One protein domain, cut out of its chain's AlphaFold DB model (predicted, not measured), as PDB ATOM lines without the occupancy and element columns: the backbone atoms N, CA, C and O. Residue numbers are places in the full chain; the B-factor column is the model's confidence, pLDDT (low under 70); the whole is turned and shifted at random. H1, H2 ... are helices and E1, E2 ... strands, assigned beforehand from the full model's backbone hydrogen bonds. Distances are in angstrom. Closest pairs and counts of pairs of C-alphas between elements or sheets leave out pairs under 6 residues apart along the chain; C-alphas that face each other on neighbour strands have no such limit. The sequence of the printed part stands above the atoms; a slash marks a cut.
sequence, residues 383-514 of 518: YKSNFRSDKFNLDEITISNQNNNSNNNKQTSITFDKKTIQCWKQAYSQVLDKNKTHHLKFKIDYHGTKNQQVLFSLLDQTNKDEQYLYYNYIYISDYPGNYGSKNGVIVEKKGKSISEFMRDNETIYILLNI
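Overview. This is residues 383 to 514 of the 518 residues of an uncharacterized protein of Pseudocohnilembus persalinus (UniProt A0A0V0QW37). There is little regular structure: two small antiparallel sheets, E5-E6-E7 and E4-E8, loosely face each other beside the E1-E2 hairpin. The printed part has 132 residues, 47 in eight named strands and H1, which precedes E8; it is mostly strand. It is compact, radius of gyration of the C-alphas 15.5 A, spanning 42 by 39 by 36 A.

Arrangement. Find the antiparallel hairpin of E1, residues 397 to 402, and E2, 411 to 416, with N 400 to O 413 at 2.9 A. E3, 427 to 429, pairs with no named strand. E4, 438 to 443, is antiparallel to E8, 507 to 512, N 508 to O 442 at 2.9 A. E5, 453 to 458, E6, 472 to 477, and E7, 483 to 486, make a meander, each strand the antiparallel neighbour of the one before. H1, 498 to 501, only grazes that sheet.

Along the chain. Find E1 from C-alpha 397 at (171.935, 249.660, 228.481); E8 ends at C-alpha 512, (177.223, 251.075, 252.334).

Size, cuts and confidence. The link E5 to E6 is long; residues 402 to 410 are under pLDDT 70.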
ATOM      1  N   TYR A 383     179.550 252.453 234.100       95.25
ATOM      2  CA  TYR A 383     179.983 251.902 232.826       95.25
ATOM      3  C   TYR A 383     179.144 250.669 232.473       95.25
ATOM      4  O   TYR A 383     178.615 249.985 233.355       95.25
ATOM      5  N   LYS A 384     179.016 250.382 231.175       96.69
ATOM      6  CA  LYS A 384     178.347 249.171 230.682       96.69
ATOM      7  C   LYS A 384     179.282 247.972 230.861       96.69
ATOM      8  O   LYS A 384     180.460 248.081 230.538       96.69
ATOM      9  N   SER A 385     178.760 246.849 231.346       96.06
ATOM     10  CA  SER A 385     179.491 245.577 231.360       96.06
ATOM     11  C   SER A 385     179.346 244.873 230.010       96.06
ATOM     12  O   SER A 385     178.260 244.875 229.428       96.06
ATOM     13  N   ASN A 386     180.413 244.228 229.543       95.62
ATOM     14  CA  ASN A 386     180.403 243.366 228.360       95.62
ATOM     15  C   ASN A 386     179.865 241.956 228.653       95.62
ATOM     16  O   ASN A 386     179.811 241.121 227.741       95.62
ATOM     17  N   PHE A 387     179.459 241.676 229.897       95.62
ATOM     18  CA  PHE A 387     178.859 240.405 230.286       95.62
ATOM     19  C   PHE A 387     177.679 240.050 229.375       95.62
ATOM     20  O   PHE A 387     176.697 240.787 229.307       95.62
ATOM     21  N   ARG A 388     177.754 238.889 228.712       94.31
ATOM     22  CA  ARG A 388     176.738 238.386 227.764       94.31
ATOM     23  C   ARG A 388     176.406 239.340 226.609       94.31
ATOM     24  O   ARG A 388     175.291 239.308 226.087       94.31
ATOM     25  N   SER A 389     177.368 240.150 226.172       93.81
ATOM     26  CA  SER A 389     177.244 240.978 224.958       93.81
ATOM     27  C   SER A 389     176.998 240.162 223.675       93.81
ATOM     28  O   SER A 389     176.569 240.711 222.667       93.81
ATOM     29  N   ASP A 390     177.187 238.839 223.713       95.19
ATOM     30  CA  ASP A 390     176.784 237.906 222.657       95.19
ATOM     31  C   ASP A 390     175.271 237.597 222.648       95.19
ATOM     32  O   ASP A 390     174.751 237.083 221.658       95.19
ATOM     33  N   LYS A 391     174.555 237.868 223.750       95.44
ATOM     34  CA  LYS A 391     173.118 237.570 223.916       95.44
ATOM     35  C   LYS A 391     172.207 238.784 223.794       95.44
ATOM     36  O   LYS A 391     171.016 238.594 223.567       95.44
ATOM     37  N   PHE A 392     172.722 239.998 223.967       95.38
ATOM     38  CA  PHE A 392     171.958 241.238 223.835       95.38
ATOM     39  C   PHE A 392     172.858 242.367 223.324       95.38
ATOM     40  O   PHE A 392     174.075 242.321 223.488       95.38
ATOM     41  N   ASN A 393     172.265 243.406 222.734       94.50
ATOM     42  CA  ASN A 393     173.031 244.566 222.280       94.50
ATOM     43  C   ASN A 393     173.332 245.504 223.466       94.50
ATOM     44  O   ASN A 393     172.416 245.887 224.191       94.50
ATOM     45  N   LEU A 394     174.589 245.932 223.641       94.38
ATOM     46  CA  LEU A 394     175.006 246.887 224.682       94.38
ATOM     47  C   LEU A 394     174.228 248.216 224.662       94.38
ATOM     48  O   LEU A 394     174.166 248.909 225.681       94.38
ATOM     49  N   ASP A 395     173.604 248.582 223.545       94.88
ATOM     50  CA  ASP A 395     172.722 249.751 223.439       94.88
ATOM     51  C   ASP A 395     171.397 249.590 224.198       94.88
ATOM     52  O   ASP A 395     170.724 250.575 224.494       94.88
ATOM     53  N   GLU A 396     171.045 248.367 224.600       96.00
ATOM     54  CA  GLU A 396     169.956 248.116 225.549       96.00
ATOM     55  C   GLU A 396     170.286 248.603 226.969       96.00
ATOM     56  O   GLU A 396     169.402 248.631 227.822       96.00
ATOM     57  N   ILE A 397     171.534 248.993 227.242       96.69
ATOM     58  CA  ILE A 397     171.935 249.660 228.481       96.69
ATOM     59  C   ILE A 397     172.239 251.114 228.145       96.69
ATOM     60  O   ILE A 397     173.176 251.408 227.406       96.69
ATOM     61  N   THR A 398     171.476 252.045 228.706       96.44
ATOM     62  CA  THR A 398     171.736 253.482 228.568       96.44
ATOM     63  C   THR A 398     172.158 254.048 229.912       96.44
ATOM     64  O   THR A 398     171.454 253.881 230.903       96.44
ATOM     65  N   ILE A 399     173.303 254.727 229.951       94.94
ATOM     66  CA  ILE A 399     173.790 255.442 231.134       94.94
ATOM     67  C   ILE A 399     173.786 256.921 230.776       94.94
ATOM     68  O   ILE A 399     174.467 257.334 229.841       94.94
ATOM     69  N   SER A 400     172.997 257.715 231.493       91.69
ATOM     70  CA  SER A 400     172.885 259.153 231.260       91.69
ATOM     71  C   SER A 400     173.172 259.926 232.538       91.69
ATOM     72  O   SER A 400     172.658 259.615 233.614       91.69
ATOM     73  N   ASN A 401     174.015 260.947 232.414       81.69
ATOM     74  CA  ASN A 401     174.301 261.886 233.486       81.69
ATOM     75  C   ASN A 401     173.338 263.067 233.352       81.69
ATOM     76  O   ASN A 401     173.515 263.920 232.484       81.69
ATOM     77  N   GLN A 402     172.314 263.117 234.197       66.88
ATOM     78  CA  GLN A 402     171.384 264.234 234.241       66.88
ATOM     79  C   GLN A 402     171.951 265.330 235.150       66.88
ATOM     80  O   GLN A 402     172.028 265.184 236.375       66.88
ATOM     81  N   ASN A 403     172.344 266.447 234.538       58.56
ATOM     82  CA  ASN A 403     172.621 267.686 235.253       58.56
ATOM     83  C   ASN A 403     171.290 268.406 235.485       58.56
ATOM     84  O   ASN A 403     170.832 269.182 234.649       58.56
ATOM     85  N   ASN A 404     170.638 268.126 236.612       52.50
ATOM     86  CA  ASN A 404     169.456 268.882 237.005       52.50
ATOM     87  C   ASN A 404     169.899 270.275 237.479       52.50
ATOM     88  O   ASN A 404     170.501 270.411 238.542       52.50
ATOM     89  N   ASN A 405     169.568 271.308 236.698       48.31
ATOM     90  CA  ASN A 405     169.977 272.715 236.865       48.31
ATOM     91  C   ASN A 405     169.621 273.383 238.212       48.31
ATOM     92  O   ASN A 405     169.917 274.559 238.394       48.31
ATOM     93  N   SER A 406     168.986 272.687 239.160       44.81
ATOM     94  CA  SER A 406     168.448 273.317 240.371       44.81
ATOM     95  C   SER A 406     169.198 273.004 241.665       44.81
ATOM     96  O   SER A 406     168.932 273.679 242.648       44.81
ATOM     97  N   ASN A 407     170.105 272.026 241.718       46.94
ATOM     98  CA  ASN A 407     170.953 271.759 242.887       46.94
ATOM     99  C   ASN A 407     172.168 270.941 242.431       46.94
ATOM    100  O   ASN A 407     172.009 270.081 241.575       46.94
ATOM    101  N   ASN A 408     173.349 271.161 243.019       53.38
ATOM    102  CA  ASN A 408     174.648 270.529 242.690       53.38
ATOM    103  C   ASN A 408     174.713 268.978 242.798       53.38
ATOM    104  O   ASN A 408     175.794 268.414 242.950       53.38
ATOM    105  N   ASN A 409     173.587 268.269 242.743       58.81
ATOM    106  CA  ASN A 409     173.509 266.818 242.763       58.81
ATOM    107  C   ASN A 409     173.350 266.297 241.333       58.81
ATOM    108  O   ASN A 409     172.252 266.287 240.776       58.81
ATOM    109  N   LYS A 410     174.461 265.843 240.755       69.56
ATOM    110  CA  LYS A 410     174.471 265.110 239.490       69.56
ATOM    111  C   LYS A 410     173.760 263.768 239.693       69.56
ATOM    112  O   LYS A 410     174.147 262.994 240.568       69.56
ATOM    113  N   GLN A 411     172.703 263.517 238.923       82.38
ATOM    114  CA  GLN A 411     171.941 262.272 238.982       82.38
ATOM    115  C   GLN A 411     172.350 261.381 237.812       82.38
ATOM    116  O   GLN A 411     172.218 261.775 236.656       82.38
ATOM    117  N   THR A 412     172.814 260.169 238.103       89.56
ATOM    118  CA  THR A 412     173.055 259.155 237.071       89.56
ATOM    119  C   THR A 412     171.801 258.306 236.914       89.56
ATOM    120  O   THR A 412     171.315 257.735 237.890       89.56
ATOM    121  N   SER A 413     171.273 258.230 235.696       92.00
ATOM    122  CA  SER A 413     170.195 257.311 235.337       92.00
ATOM    123  C   SER A 413     170.766 256.159 234.519       92.00
ATOM    124  O   SER A 413     171.476 256.387 233.537       92.00
ATOM    125  N   ILE A 414     170.455 254.931 234.931       94.12
ATOM    126  CA  ILE A 414     170.810 253.706 234.216       94.12
ATOM    127  C   ILE A 414     169.506 253.047 233.781       94.12
ATOM    128  O   ILE A 414     168.681 252.682 234.617       94.12
ATOM    129  N   THR A 415     169.322 252.901 232.476       94.81
ATOM    130  CA  THR A 415     168.133 252.298 231.877       94.81
ATOM    131  C   THR A 415     168.511 250.985 231.217       94.81
ATOM    132  O   THR A 415     169.435 250.941 230.405       94.81
ATOM    133  N   PHE A 416     167.770 249.931 231.549       93.56
ATOM    134  CA  PHE A 416     167.876 248.616 230.928       93.56
ATOM    135  C   PHE A 416     166.628 248.378 230.068       93.56
ATOM    136  O   PHE A 416     165.537 248.171 230.594       93.56
ATOM    137  N   ASP A 417     166.778 248.437 228.746       91.50
ATOM    138  CA  ASP A 417     165.713 248.147 227.781       91.50
ATOM    139  C   ASP A 417     165.292 246.667 227.892       91.50
ATOM    140  O   ASP A 417     166.084 245.800 228.261       91.50
ATOM    141  N   LYS A 418     164.036 246.357 227.572       89.38
ATOM    142  CA  LYS A 418     163.451 245.009 227.619       89.38
ATOM    143  C   LYS A 418     163.427 244.289 226.265       89.38
ATOM    144  O   LYS A 418     162.791 243.241 226.178       89.38
ATOM    145  N   LYS A 419     164.077 244.830 225.224       91.38
ATOM    146  CA  LYS A 419     164.195 244.195 223.893       91.38
ATOM    147  C   LYS A 419     164.625 242.728 223.985       91.38
ATOM    148  O   LYS A 419     163.947 241.866 223.435       91.38
ATOM    149  N   THR A 420     165.681 242.442 224.745       90.94
ATOM    150  CA  THR A 420     166.088 241.072 225.082       90.94
ATOM    151  C   THR A 420     165.575 240.673 226.470       90.94
ATOM    152  O   THR A 420     166.011 241.226 227.487       90.94
ATOM    153  N   ILE A 421     164.658 239.699 226.513       86.06
ATOM    154  CA  ILE A 421     164.066 239.142 227.744       86.06
ATOM    155  C   ILE A 421     164.895 237.976 228.306       86.06
ATOM    156  O   ILE A 421     165.689 237.370 227.594       86.06
ATOM    157  N   GLN A 422     164.697 237.646 229.590       85.12
ATOM    158  CA  GLN A 422     165.340 236.510 230.287       85.12
ATOM    159  C   GLN A 422     166.885 236.504 230.262       85.12
ATOM    160  O   GLN A 422     167.514 235.497 230.588       85.12
ATOM    161  N   CYS A 423     167.514 237.632 229.928       89.31
ATOM    162  CA  CYS A 423     168.957 237.815 229.988       89.31
ATOM    163  C   CYS A 423     169.310 238.845 231.058       89.31
ATOM    164  O   CYS A 423     168.719 239.922 231.123       89.31
ATOM    165  N   TRP A 424     170.300 238.516 231.885       91.38
ATOM    166  CA  TRP A 424     170.876 239.453 232.841       91.38
ATOM    167  C   TRP A 424     171.679 240.515 232.094       91.38
ATOM    168  O   TRP A 424     172.541 240.176 231.282       91.38
ATOM    169  N   LYS A 425     171.403 241.779 232.399       95.19
ATOM    170  CA  LYS A 425     172.145 242.945 231.917       95.19
ATOM    171  C   LYS A 425     172.857 243.576 233.101       95.19
ATOM    172  O   LYS A 425     172.306 243.598 234.201       95.19
ATOM    173  N   GLN A 426     174.081 244.044 232.887       95.31
ATOM    174  CA  GLN A 426     174.943 244.493 233.974       95.31
ATOM    175  C   GLN A 426     175.605 245.835 233.653       95.31
ATOM    176  O   GLN A 426     175.980 246.123 232.518       95.31
ATOM    177  N   ALA A 427     175.763 246.651 234.688       96.00
ATOM    178  CA  ALA A 427     176.568 247.862 234.686       96.00
ATOM    179  C   ALA A 427     177.439 247.850 235.948       96.00
ATOM    180  O   ALA A 427     177.080 247.208 236.939       96.00
ATOM    181  N   TYR A 428     178.570 248.544 235.921       94.88
ATOM    182  CA  TYR A 428     179.475 248.651 237.065       94.88
ATOM    183  C   TYR A 428     179.861 250.103 237.315       94.88
ATOM    184  O   TYR A 428     179.853 250.921 236.398       94.88
ATOM    185  N   SER A 429     180.156 250.446 238.566       92.06
ATOM    186  CA  SER A 429     180.669 251.772 238.898       92.06
ATOM    187  C   SER A 429     182.170 251.865 238.639       92.06
ATOM    188  O   SER A 429     182.855 250.853 238.536       92.06
ATOM    189  N   GLN A 430     182.721 253.075 238.643       89.12
ATOM    190  CA  GLN A 430     184.155 253.249 238.883       89.12
ATOM    191  C   GLN A 430     184.592 252.531 240.172       89.12
ATOM    192  O   GLN A 430     183.782 252.316 241.082       89.12
ATOM    193  N   VAL A 431     185.884 252.210 240.263       88.69
ATOM    194  CA  VAL A 431     186.475 251.604 241.461       88.69
ATOM    195  C   VAL A 431     186.270 252.532 242.660       88.69
ATOM    196  O   VAL A 431     186.612 253.715 242.613       88.69
ATOM    197  N   LEU A 432     185.691 251.992 243.732       86.44
ATOM    198  CA  LEU A 432     185.442 252.723 244.970       86.44
ATOM    199  C   LEU A 432     186.573 252.467 245.973       86.44
ATOM    200  O   LEU A 432     187.084 251.355 246.085       86.44
ATOM    201  N   ASP A 433     186.953 253.499 246.726       83.06
ATOM    202  CA  ASP A 433     187.946 253.373 247.800       83.06
ATOM    203  C   ASP A 433     187.381 252.493 248.924       83.06
ATOM    204  O   ASP A 433     186.418 252.888 249.591       83.06
ATOM    205  N   LYS A 434     187.987 251.317 249.134       81.06
ATOM    206  CA  LYS A 434     187.581 250.340 250.156       81.06
ATOM    207  C   LYS A 434     187.726 250.848 251.592       81.06
ATOM    208  O   LYS A 434     187.141 250.272 252.494       81.06
ATOM    209  N   ASN A 435     188.492 251.919 251.808       79.00
ATOM    210  CA  ASN A 435     188.710 252.506 253.131       79.00
ATOM    211  C   ASN A 435     187.768 253.688 253.415       79.00
ATOM    212  O   ASN A 435     187.952 254.401 254.402       79.00
ATOM    213  N   LYS A 436     186.785 253.944 252.541       80.81
ATOM    214  CA  LYS A 436     185.806 255.026 252.693       80.81
ATOM    215  C   LYS A 436     184.386 254.476 252.781       80.81
ATOM    216  O   LYS A 436     184.015 253.546 252.072       80.81
ATOM    217  N   THR A 437     183.564 255.126 253.600       79.50
ATOM    218  CA  THR A 437     182.113 254.915 253.607       79.50
ATOM    219  C   THR A 437     181.491 255.625 252.414       79.50
ATOM    220  O   THR A 437     181.684 256.831 252.237       79.50
ATOM    221  N   HIS A 438     180.705 254.898 251.620       81.44
ATOM    222  CA  HIS A 438     180.014 255.449 250.455       81.44
ATOM    223  C   HIS A 438     178.511 255.518 250.716       81.44
ATOM    224  O   HIS A 438     177.881 254.569 251.183       81.44
ATOM    225  N   HIS A 439     177.924 256.667 250.398       80.81
ATOM    226  CA  HIS A 439     176.503 256.926 250.591       80.81
ATOM    227  C   HIS A 439     175.793 256.847 249.243       80.81
ATOM    228  O   HIS A 439     175.988 257.716 248.393       80.81
ATOM    229  N   LEU A 440     174.966 255.819 249.048       81.00
ATOM    230  CA  LEU A 440     174.223 255.626 247.809       81.00
ATOM    231  C   LEU A 440     172.750 255.966 248.015       81.00
ATOM    232  O   LEU A 440     172.060 255.414 248.873       81.00
ATOM    233  N   LYS A 441     172.249 256.865 247.175       84.44
ATOM    234  CA  LYS A 441     170.825 257.165 247.066       84.44
ATOM    235  C   LYS A 441     170.371 256.736 245.684       84.44
ATOM    236  O   LYS A 441     170.890 257.243 244.695       84.44
ATOM    237  N   PHE A 442     169.415 255.821 245.618       85.06
ATOM    238  CA  PHE A 442     168.902 255.333 244.345       85.06
ATOM    239  C   PHE A 442     167.380 255.236 244.357       85.06
ATOM    240  O   PHE A 442     166.730 255.207 245.404       85.06
ATOM    241  N   LYS A 443     166.818 255.224 243.154       88.25
ATOM    242  CA  LYS A 443     165.394 255.093 242.864       88.25
ATOM    243  C   LYS A 443     165.284 254.024 241.782       88.25
ATOM    244  O   LYS A 443     165.985 254.131 240.780       88.25
ATOM    245  N   ILE A 444     164.474 252.996 242.010       87.12
ATOM    246  CA  ILE A 444     164.258 251.918 241.036       87.12
ATOM    247  C   ILE A 444     162.829 252.046 240.528       87.12
ATOM    248  O   ILE A 444     161.909 252.151 241.336       87.12
ATOM    249  N   ASP A 445     162.666 252.060 239.211       88.19
ATOM    250  CA  ASP A 445     161.372 252.075 238.534       88.19
ATOM    251  C   ASP A 445     161.232 250.763 237.755       88.19
ATOM    252  O   ASP A 445     161.941 250.526 236.777       88.19
ATOM    253  N   TYR A 446     160.357 249.886 238.239       83.81
ATOM    254  CA  TYR A 446     159.999 248.615 237.612       83.81
ATOM    255  C   TYR A 446     158.871 248.785 236.583       83.81
ATOM    256  O   TYR A 446     158.418 247.800 235.989       83.81
ATOM    257  N   HIS A 447     158.390 250.015 236.373       85.38
ATOM    258  CA  HIS A 447     157.300 250.370 235.469       85.38
ATOM    259  C   HIS A 447     156.045 249.503 235.674       85.38
ATOM    260  O   HIS A 447     155.393 249.094 234.710       85.38
ATOM    261  N   GLY A 448     155.728 249.159 236.930       75.38
ATOM    262  CA  GLY A 448     154.594 248.299 237.280       75.38
ATOM    263  C   GLY A 448     154.672 246.856 236.762       75.38
ATOM    264  O   GLY A 448     153.676 246.128 236.834       75.38
ATOM    265  N   THR A 449     155.817 246.423 236.224       73.62
ATOM    266  CA  THR A 449     156.012 245.022 235.841       73.62
ATOM    267  C   THR A 449     156.135 244.139 237.081       73.62
ATOM    268  O   THR A 449     156.396 244.620 238.178       73.62
ATOM    269  N   LYS A 450     155.835 242.849 236.915       67.12
ATOM    270  CA  LYS A 450     156.026 241.823 237.942       67.12
ATOM    271  C   LYS A 450     157.126 240.888 237.450       67.12
ATOM    272  O   LYS A 450     157.078 240.491 236.282       67.12
ATOM    273  N   ASN A 451     158.028 240.475 238.338       74.44
ATOM    274  CA  ASN A 451     159.155 239.559 238.121       74.44
ATOM    275  C   ASN A 451     160.456 240.206 237.621       74.44
ATOM    276  O   ASN A 451     161.233 239.557 236.915       74.44
ATOM    277  N   GLN A 452     160.723 241.457 237.984       80.44
ATOM    278  CA  GLN A 452     162.043 242.056 237.798       80.44
ATOM    279  C   GLN A 452     162.872 241.975 239.082       80.44
ATOM    280  O   GLN A 452     162.378 242.173 240.192       80.44
ATOM    281  N   GLN A 453     164.165 241.688 238.923       86.19
ATOM    282  CA  GLN A 453     165.122 241.611 240.019       86.19
ATOM    283  C   GLN A 453     166.334 242.480 239.698       86.19
ATOM    284  O   GLN A 453     166.942 242.350 238.639       86.19
ATOM    285  N   VAL A 454     166.705 243.330 240.651       89.38
ATOM    286  CA  VAL A 454     167.941 244.108 240.640       89.38
ATOM    287  C   VAL A 454     168.878 243.541 241.696       89.38
ATOM    288  O   VAL A 454     168.464 243.157 242.792       89.38
ATOM    289  N   LEU A 455     170.158 243.470 241.355       90.69
ATOM    290  CA  LEU A 455     171.201 242.931 242.210       90.69
ATOM    291  C   LEU A 455     172.376 243.905 242.242       90.69
ATOM    292  O   LEU A 455     172.784 244.426 241.207       90.69
ATOM    293  N   PHE A 456     172.907 244.141 243.437       90.19
ATOM    294  CA  PHE A 456     174.072 244.980 243.677       90.19
ATOM    295  C   PHE A 456     175.172 244.106 244.268       90.19
ATOM    296  O   PHE A 456     175.033 243.645 245.403       90.19
ATOM    297  N   SER A 457     176.235 243.880 243.500       90.69
ATOM    298  CA  SER A 457     177.401 243.102 243.925       90.69
ATOM    299  C   SER A 457     178.575 243.996 244.288       90.69
ATOM    300  O   SER A 457     178.776 245.046 243.682       90.69
ATOM    301  N   LEU A 458     179.377 243.534 245.242       88.44
ATOM    302  CA  LEU A 458     180.723 244.038 245.495       88.44
ATOM    303  C   LEU A 458     181.712 243.131 244.763       88.44
ATOM    304  O   LEU A 458     181.800 241.946 245.081       88.44
ATOM    305  N   LEU A 459     182.427 243.673 243.783       88.44
ATOM    306  CA  LEU A 459     183.401 242.936 242.983       88.44
ATOM    307  C   LEU A 459     184.642 243.784 242.701       88.44
ATOM    308  O   LEU A 459     184.594 245.014 242.770       88.44
ATOM    309  N   ASP A 460     185.729 243.107 242.346       87.38
ATOM    310  CA  ASP A 460     186.960 243.743 241.893       87.38
ATOM    311  C   ASP A 460     186.876 244.160 240.422       87.38
ATOM    312  O   ASP A 460     186.182 243.548 239.608       87.38
ATOM    313  N   GLN A 461     187.647 245.185 240.054       88.19
ATOM    314  CA  GLN A 461     187.680 245.732 238.693       88.19
ATOM    315  C   GLN A 461     188.043 244.687 237.629       88.19
ATOM    316  O   GLN A 461     187.625 244.797 236.476       88.19
ATOM    317  N   THR A 462     188.821 243.671 238.001       93.12
ATOM    318  CA  THR A 462     189.208 242.559 237.125       93.12
ATOM    319  C   THR A 462     188.021 241.694 236.701       93.12
ATOM    320  O   THR A 462     188.096 241.050 235.663       93.12
ATOM    321  N   ASN A 463     186.911 241.734 237.444       94.69
ATOM    322  CA  ASN A 463     185.762 240.842 237.284       94.69
ATOM    323  C   ASN A 463     184.502 241.580 236.784       94.69
ATOM    324  O   ASN A 463     183.396 241.045 236.836       94.69
ATOM    325  N   LYS A 464     184.655 242.811 236.275       93.31
ATOM    326  CA  LYS A 464     183.563 243.698 235.808       93.31
ATOM    327  C   LYS A 464     182.701 243.143 234.662       93.31
ATOM    328  O   LYS A 464     181.621 243.662 234.386       93.31
ATOM    329  N   ASP A 465     183.188 242.115 233.975       95.81
ATOM    330  CA  ASP A 465     182.510 241.468 232.847       95.81
ATOM    331  C   ASP A 465     182.090 240.019 233.167       95.81
ATOM    332  O   ASP A 465     181.645 239.287 232.282       95.81
ATOM    333  N   GLU A 466     182.207 239.595 234.432       95.44
ATOM    334  CA  GLU A 466     181.833 238.259 234.905       95.44
ATOM    335  C   GLU A 466     180.397 238.202 235.462       95.44
ATOM    336  O   GLU A 466     179.677 239.191 235.576       95.44
ATOM    337  N   GLN A 467     179.928 237.002 235.816       94.50
ATOM    338  CA  GLN A 467     178.602 236.832 236.408       94.50
ATOM    339  C   GLN A 467     178.590 237.249 237.886       94.50
ATOM    340  O   GLN A 467     179.159 236.581 238.746       94.50
ATOM    341  N   TYR A 468     177.825 238.291 238.210       93.94
ATOM    342  CA  TYR A 468     177.819 238.909 239.544       93.94
ATOM    343  C   TYR A 468     177.196 238.079 240.682       93.94
ATOM    344  O   TYR A 468     177.377 238.416 241.853       93.94
ATOM    345  N   LEU A 469     176.495 236.984 240.370       90.62
ATOM    346  CA  LEU A 469     175.820 236.114 241.350       90.62
ATOM    347  C   LEU A 469     176.777 235.331 242.266       90.62
ATOM    348  O   LEU A 469     176.335 234.772 243.269       90.62
ATOM    349  N   TYR A 470     178.065 235.269 241.932       90.44
ATOM    350  CA  TYR A 470     179.066 234.564 242.739       90.44
ATOM    351  C   TYR A 470     179.728 235.450 243.805       90.44
ATOM    352  O   TYR A 470     180.446 234.940 244.657       90.44
ATOM    353  N   TYR A 471     179.448 236.755 243.802       90.81
ATOM    354  CA  TYR A 471     180.031 237.725 244.736       90.81
ATOM    355  C   TYR A 471     179.112 238.008 245.918       90.81
ATOM    356  O   TYR A 471     177.967 237.562 245.955       90.81
ATOM    357  N   ASN A 472     179.587 238.791 246.880       87.88
ATOM    358  CA  ASN A 472     178.727 239.330 247.926       87.88
ATOM    359  C   ASN A 472     177.754 240.319 247.302       87.88
ATOM    360  O   ASN A 472     178.172 241.331 246.737       87.88
ATOM    361  N   TYR A 473     176.462 240.028 247.414       88.19
ATOM    362  CA  TYR A 473     175.445 240.867 246.805       88.19
ATOM    363  C   TYR A 473     174.227 241.048 247.684       88.19
ATOM    364  O   TYR A 473     173.863 240.172 248.473       88.19
ATOM    365  N   ILE A 474     173.562 242.181 247.481       86.06
ATOM    366  CA  ILE A 474     172.176 242.382 247.882       86.06
ATOM    367  C   ILE A 474     171.292 242.303 246.646       86.06
ATOM    368  O   ILE A 474     171.684 242.719 245.558       86.06
ATOM    369  N   TYR A 475     170.099 241.757 246.800       87.38
ATOM    370  CA  TYR A 475     169.124 241.701 245.728       87.38
ATOM    371  C   TYR A 475     167.779 242.209 246.206       87.38
ATOM    372  O   TYR A 475     167.400 242.066 247.372       87.38
ATOM    373  N   ILE A 476     167.068 242.810 245.267       85.06
ATOM    374  CA  ILE A 476     165.755 243.395 245.454       85.06
ATOM    375  C   ILE A 476     164.934 242.958 244.251       85.06
ATOM    376  O   ILE A 476     165.407 243.026 243.120       85.06
ATOM    377  N   SER A 477     163.714 242.503 244.484       83.19
ATOM    378  CA  SER A 477     162.756 242.285 243.409       83.19
ATOM    379  C   SER A 477     161.414 242.896 243.769       83.19
ATOM    380  O   SER A 477     161.134 243.185 244.936       83.19
ATOM    381  N   ASP A 478     160.589 243.075 242.750       76.62
ATOM    382  CA  ASP A 478     159.179 243.440 242.877       76.62
ATOM    383  C   ASP A 478     158.299 242.288 243.423       76.62
ATOM    384  O   ASP A 478     157.117 242.490 243.716       76.62
ATOM    385  N   TYR A 479     158.863 241.085 243.604       76.75
ATOM    386  CA  TYR A 479     158.164 239.927 244.152       76.75
ATOM    387  C   TYR A 479     158.166 239.953 245.696       76.75
ATOM    388  O   TYR A 479     159.239 240.009 246.316       76.75
ATOM    389  N   PRO A 480     156.992 239.870 246.360       69.31
ATOM    390  CA  PRO A 480     156.901 239.883 247.819       69.31
ATOM    391  C   PRO A 480     157.796 238.822 248.475       69.31
ATOM    392  O   PRO A 480     157.698 237.640 248.163       69.31
ATOM    393  N   GLY A 481     158.661 239.232 249.405       69.19
ATOM    394  CA  GLY A 481     159.566 238.310 250.108       69.19
ATOM    395  C   GLY A 481     160.893 238.019 249.394       69.19
ATOM    396  O   GLY A 481     161.795 237.469 250.017       69.19
ATOM    397  N   ASN A 482     161.060 238.414 248.126       79.38
ATOM    398  CA  ASN A 482     162.255 238.097 247.343       79.38
ATOM    399  C   ASN A 482     163.244 239.274 247.314       79.38
ATOM    400  O   ASN A 482     163.446 239.960 246.314       79.38
ATOM    401  N   TYR A 483     163.867 239.495 248.465       83.12
ATOM    402  CA  TYR A 483     164.960 240.438 248.688       83.12
ATOM    403  C   TYR A 483     165.912 239.833 249.719       83.12
ATOM    404  O   TYR A 483     165.526 238.980 250.521       83.12
ATOM    405  N   GLY A 484     167.149 240.301 249.760       80.75
ATOM    406  CA  GLY A 484     168.093 239.839 250.764       80.75
ATOM    407  C   GLY A 484     169.529 240.069 250.358       80.75
ATOM    408  O   GLY A 484     169.822 240.899 249.505       80.75
ATOM    409  N   SER A 485     170.410 239.308 250.987       83.38
ATOM    410  CA  SER A 485     171.812 239.202 250.624       83.38
ATOM    411  C   SER A 485     172.179 237.733 250.459       83.38
ATOM    412  O   SER A 485     171.558 236.865 251.076       83.38
ATOM    413  N   LYS A 486     173.172 237.444 249.619       85.81
ATOM    414  CA  LYS A 486     173.814 236.124 249.556       85.81
ATOM    415  C   LYS A 486     175.331 236.273 249.602       85.81
ATOM    416  O   LYS A 486     175.852 237.376 249.450       85.81
ATOM    417  N   ASN A 487     176.007 235.153 249.837       85.44
ATOM    418  CA  ASN A 487     177.466 234.983 249.865       85.44
ATOM    419  C   ASN A 487     178.221 235.752 250.973       85.44
ATOM    420  O   ASN A 487     179.367 235.422 251.250       85.44
ATOM    421  N   GLY A 488     177.576 236.686 251.681       75.50
ATOM    422  CA  GLY A 488     178.132 237.316 252.883       75.50
ATOM    423  C   GLY A 488     178.021 236.449 254.146       75.50
ATOM    424  O   GLY A 488     177.177 235.556 254.239       75.50
ATOM    425  N   VAL A 489     178.843 236.758 255.154       71.38
ATOM    426  CA  VAL A 489     178.729 236.173 256.499       71.38
ATOM    427  C   VAL A 489     177.439 236.681 257.150       71.38
ATOM    428  O   VAL A 489     177.140 237.874 257.117       71.38
ATOM    429  N   ILE A 490     176.647 235.762 257.699       60.81
ATOM    430  CA  ILE A 490     175.342 236.038 258.312       60.81
ATOM    431  C   ILE A 490     175.502 237.078 259.432       60.81
ATOM    432  O   ILE A 490     176.281 236.871 260.358       60.81
ATOM    433  N   VAL A 491     174.730 238.169 259.378       59.38
ATOM    434  CA  VAL A 491     174.629 239.165 260.458       59.38
ATOM    435  C   VAL A 491     173.179 239.261 260.929       59.38
ATOM    436  O   VAL A 491     172.246 239.269 260.121       59.38
ATOM    437  N   GLU A 492     172.997 239.328 262.250       55.03
ATOM    438  CA  GLU A 492     171.711 239.549 262.914       55.03
ATOM    439  C   GLU A 492     170.999 240.804 262.386       55.03
ATOM    440  O   GLU A 492     171.557 241.903 262.347       55.03
ATOM    441  N   LYS A 493     169.721 240.657 262.022       59.25
ATOM    442  CA  LYS A 493     168.874 241.772 261.589       59.25
ATOM    443  C   LYS A 493     168.168 242.413 262.783       59.25
ATOM    444  O   LYS A 493     167.299 241.798 263.395       59.25
ATOM    445  N   LYS A 494     168.455 243.691 263.034       64.12
ATOM    446  CA  LYS A 494     167.559 244.609 263.756       64.12
ATOM    447  C   LYS A 494     167.003 245.625 262.754       64.12
ATOM    448  O   LYS A 494     167.780 246.274 262.063       64.12
ATOM    449  N   GLY A 495     165.677 245.760 262.667       72.25
ATOM    450  CA  GLY A 495     165.004 246.738 261.795       72.25
ATOM    451  C   GLY A 495     164.022 246.131 260.786       72.25
ATOM    452  O   GLY A 495     163.780 244.926 260.788       72.25
ATOM    453  N   LYS A 496     163.440 246.994 259.939       71.31
ATOM    454  CA  LYS A 496     162.492 246.615 258.878       71.31
ATOM    455  C   LYS A 496     163.203 245.933 257.715       71.31
ATOM    456  O   LYS A 496     164.318 246.306 257.350       71.31
ATOM    457  N   SER A 497     162.539 244.968 257.096       69.69
ATOM    458  CA  SER A 497     163.039 244.342 255.876       69.69
ATOM    459  C   SER A 497     162.943 245.269 254.653       69.69
ATOM    460  O   SER A 497     162.093 246.155 254.622       69.69
ATOM    461  N   ILE A 498     163.774 245.067 253.616       72.88
ATOM    462  CA  ILE A 498     163.733 245.906 252.396       72.88
ATOM    463  C   ILE A 498     162.331 245.894 251.766       72.88
ATOM    464  O   ILE A 498     161.831 246.949 251.384       72.88
ATOM    465  N   SER A 499     161.638 244.747 251.737       71.12
ATOM    466  CA  SER A 499     160.262 244.685 251.212       71.12
ATOM    467  C   SER A 499     159.237 245.498 251.991       71.12
ATOM    468  O   SER A 499     158.174 245.796 251.457       71.12
ATOM    469  N   GLU A 500     159.490 245.806 253.265       75.31
ATOM    470  CA  GLU A 500     158.523 246.545 254.082       75.31
ATOM    471  C   GLU A 500     158.477 248.034 253.738       75.31
ATOM    472  O   GLU A 500     157.489 248.694 254.061       75.31
ATOM    473  N   PHE A 501     159.530 248.570 253.116       77.00
ATOM    474  CA  PHE A 501     159.623 249.993 252.788       77.00
ATOM    475  C   PHE A 501     159.973 250.282 251.326       77.00
ATOM    476  O   PHE A 501     159.829 251.423 250.905       77.00
ATOM    477  N   MET A 502     160.403 249.294 250.539       74.62
ATOM    478  CA  MET A 502     160.576 249.477 249.101       74.62
ATOM    479  C   MET A 502     159.212 249.530 248.405       74.62
ATOM    480  O   MET A 502     158.397 248.612 248.523       74.62
ATOM    481  N   ARG A 503     158.990 250.586 247.625       77.88
ATOM    482  CA  ARG A 503     157.897 250.696 246.655       77.88
ATOM    483  C   ARG A 503     158.472 250.996 245.278       77.88
ATOM    484  O   ARG A 503     159.579 251.523 245.161       77.88
ATOM    485  N   ASP A 504     157.703 250.649 244.252       81.94
ATOM    486  CA  ASP A 504     158.039 250.996 242.876       81.94
ATOM    487  C   ASP A 504     158.165 252.517 242.728       81.94
ATOM    488  O   ASP A 504     157.329 253.268 243.235       81.94
ATOM    489  N   ASN A 505     159.227 252.964 242.060       82.56
ATOM    490  CA  ASN A 505     159.521 254.368 241.805       82.56
ATOM    491  C   ASN A 505     159.609 255.246 243.076       82.56
ATOM    492  O   ASN A 505     159.428 256.466 243.014       82.56
ATOM    493  N   GLU A 506     159.932 254.663 244.233       82.50
ATOM    494  CA  GLU A 506     160.267 255.405 245.450       82.50
ATOM    495  C   GLU A 506     161.781 255.464 245.670       82.50
ATOM    496  O   GLU A 506     162.553 254.600 245.250       82.50
ATOM    497  N   THR A 507     162.227 256.553 246.296       78.56
ATOM    498  CA  THR A 507     163.651 256.785 246.542       78.56
ATOM    499  C   THR A 507     164.071 256.156 247.856       78.56
ATOM    500  O   THR A 507     163.463 256.421 248.891       78.56
ATOM    501  N   ILE A 508     165.164 255.401 247.830       73.75
ATOM    502  CA  ILE A 508     165.724 254.747 249.007       73.75
ATOM    503  C   ILE A 508     167.144 255.239 249.235       73.75
ATOM    504  O   ILE A 508     167.916 255.495 248.305       73.75
ATOM    505  N   TYR A 509     167.471 255.394 250.511       74.38
ATOM    506  CA  TYR A 509     168.798 255.756 250.962       74.38
ATOM    507  C   TYR A 509     169.461 254.532 251.586       74.38
ATOM    508  O   TYR A 509     168.956 253.997 252.574       74.38
ATOM    509  N   ILE A 510     170.576 254.087 251.005       67.44
ATOM    510  CA  ILE A 510     171.372 252.980 251.530       67.44
ATOM    511  C   ILE A 510     172.755 253.498 251.912       67.44
ATOM    512  O   ILE A 510     173.461 254.130 251.124       67.44
ATOM    513  N   LEU A 511     173.151 253.196 253.145       66.31
ATOM    514  CA  LEU A 511     174.500 253.436 253.631       66.31
ATOM    515  C   LEU A 511     175.314 252.155 253.437       66.31
ATOM    516  O   LEU A 511     175.008 251.137 254.058       66.31
ATOM    517  N   LEU A 512     176.316 252.196 252.557       66.75
ATOM    518  CA  LEU A 512     177.223 251.075 252.334       66.75
ATOM    519  C   LEU A 512     178.525 251.324 253.088       66.75
ATOM    520  O   LEU A 512     179.303 252.216 252.749       66.75
ATOM    521  N   ASN A 513     178.758 250.510 254.113       62.53
ATOM    522  CA  ASN A 513     180.047 250.438 254.777       62.53
ATOM    523  C   ASN A 513     180.794 249.216 254.233       62.53
ATOM    524  O   ASN A 513     180.425 248.080 254.537       62.53
ATOM    525  N   ILE A 514     181.777 249.450 253.365       63.56
ATOM    526  CA  ILE A 514     182.606 248.390 252.793       63.56
ATOM    527  C   ILE A 514     183.769 248.194 253.761       63.56
ATOM    528  O   ILE A 514     184.668 249.022 253.824       63.56
TER     529      ILE A 514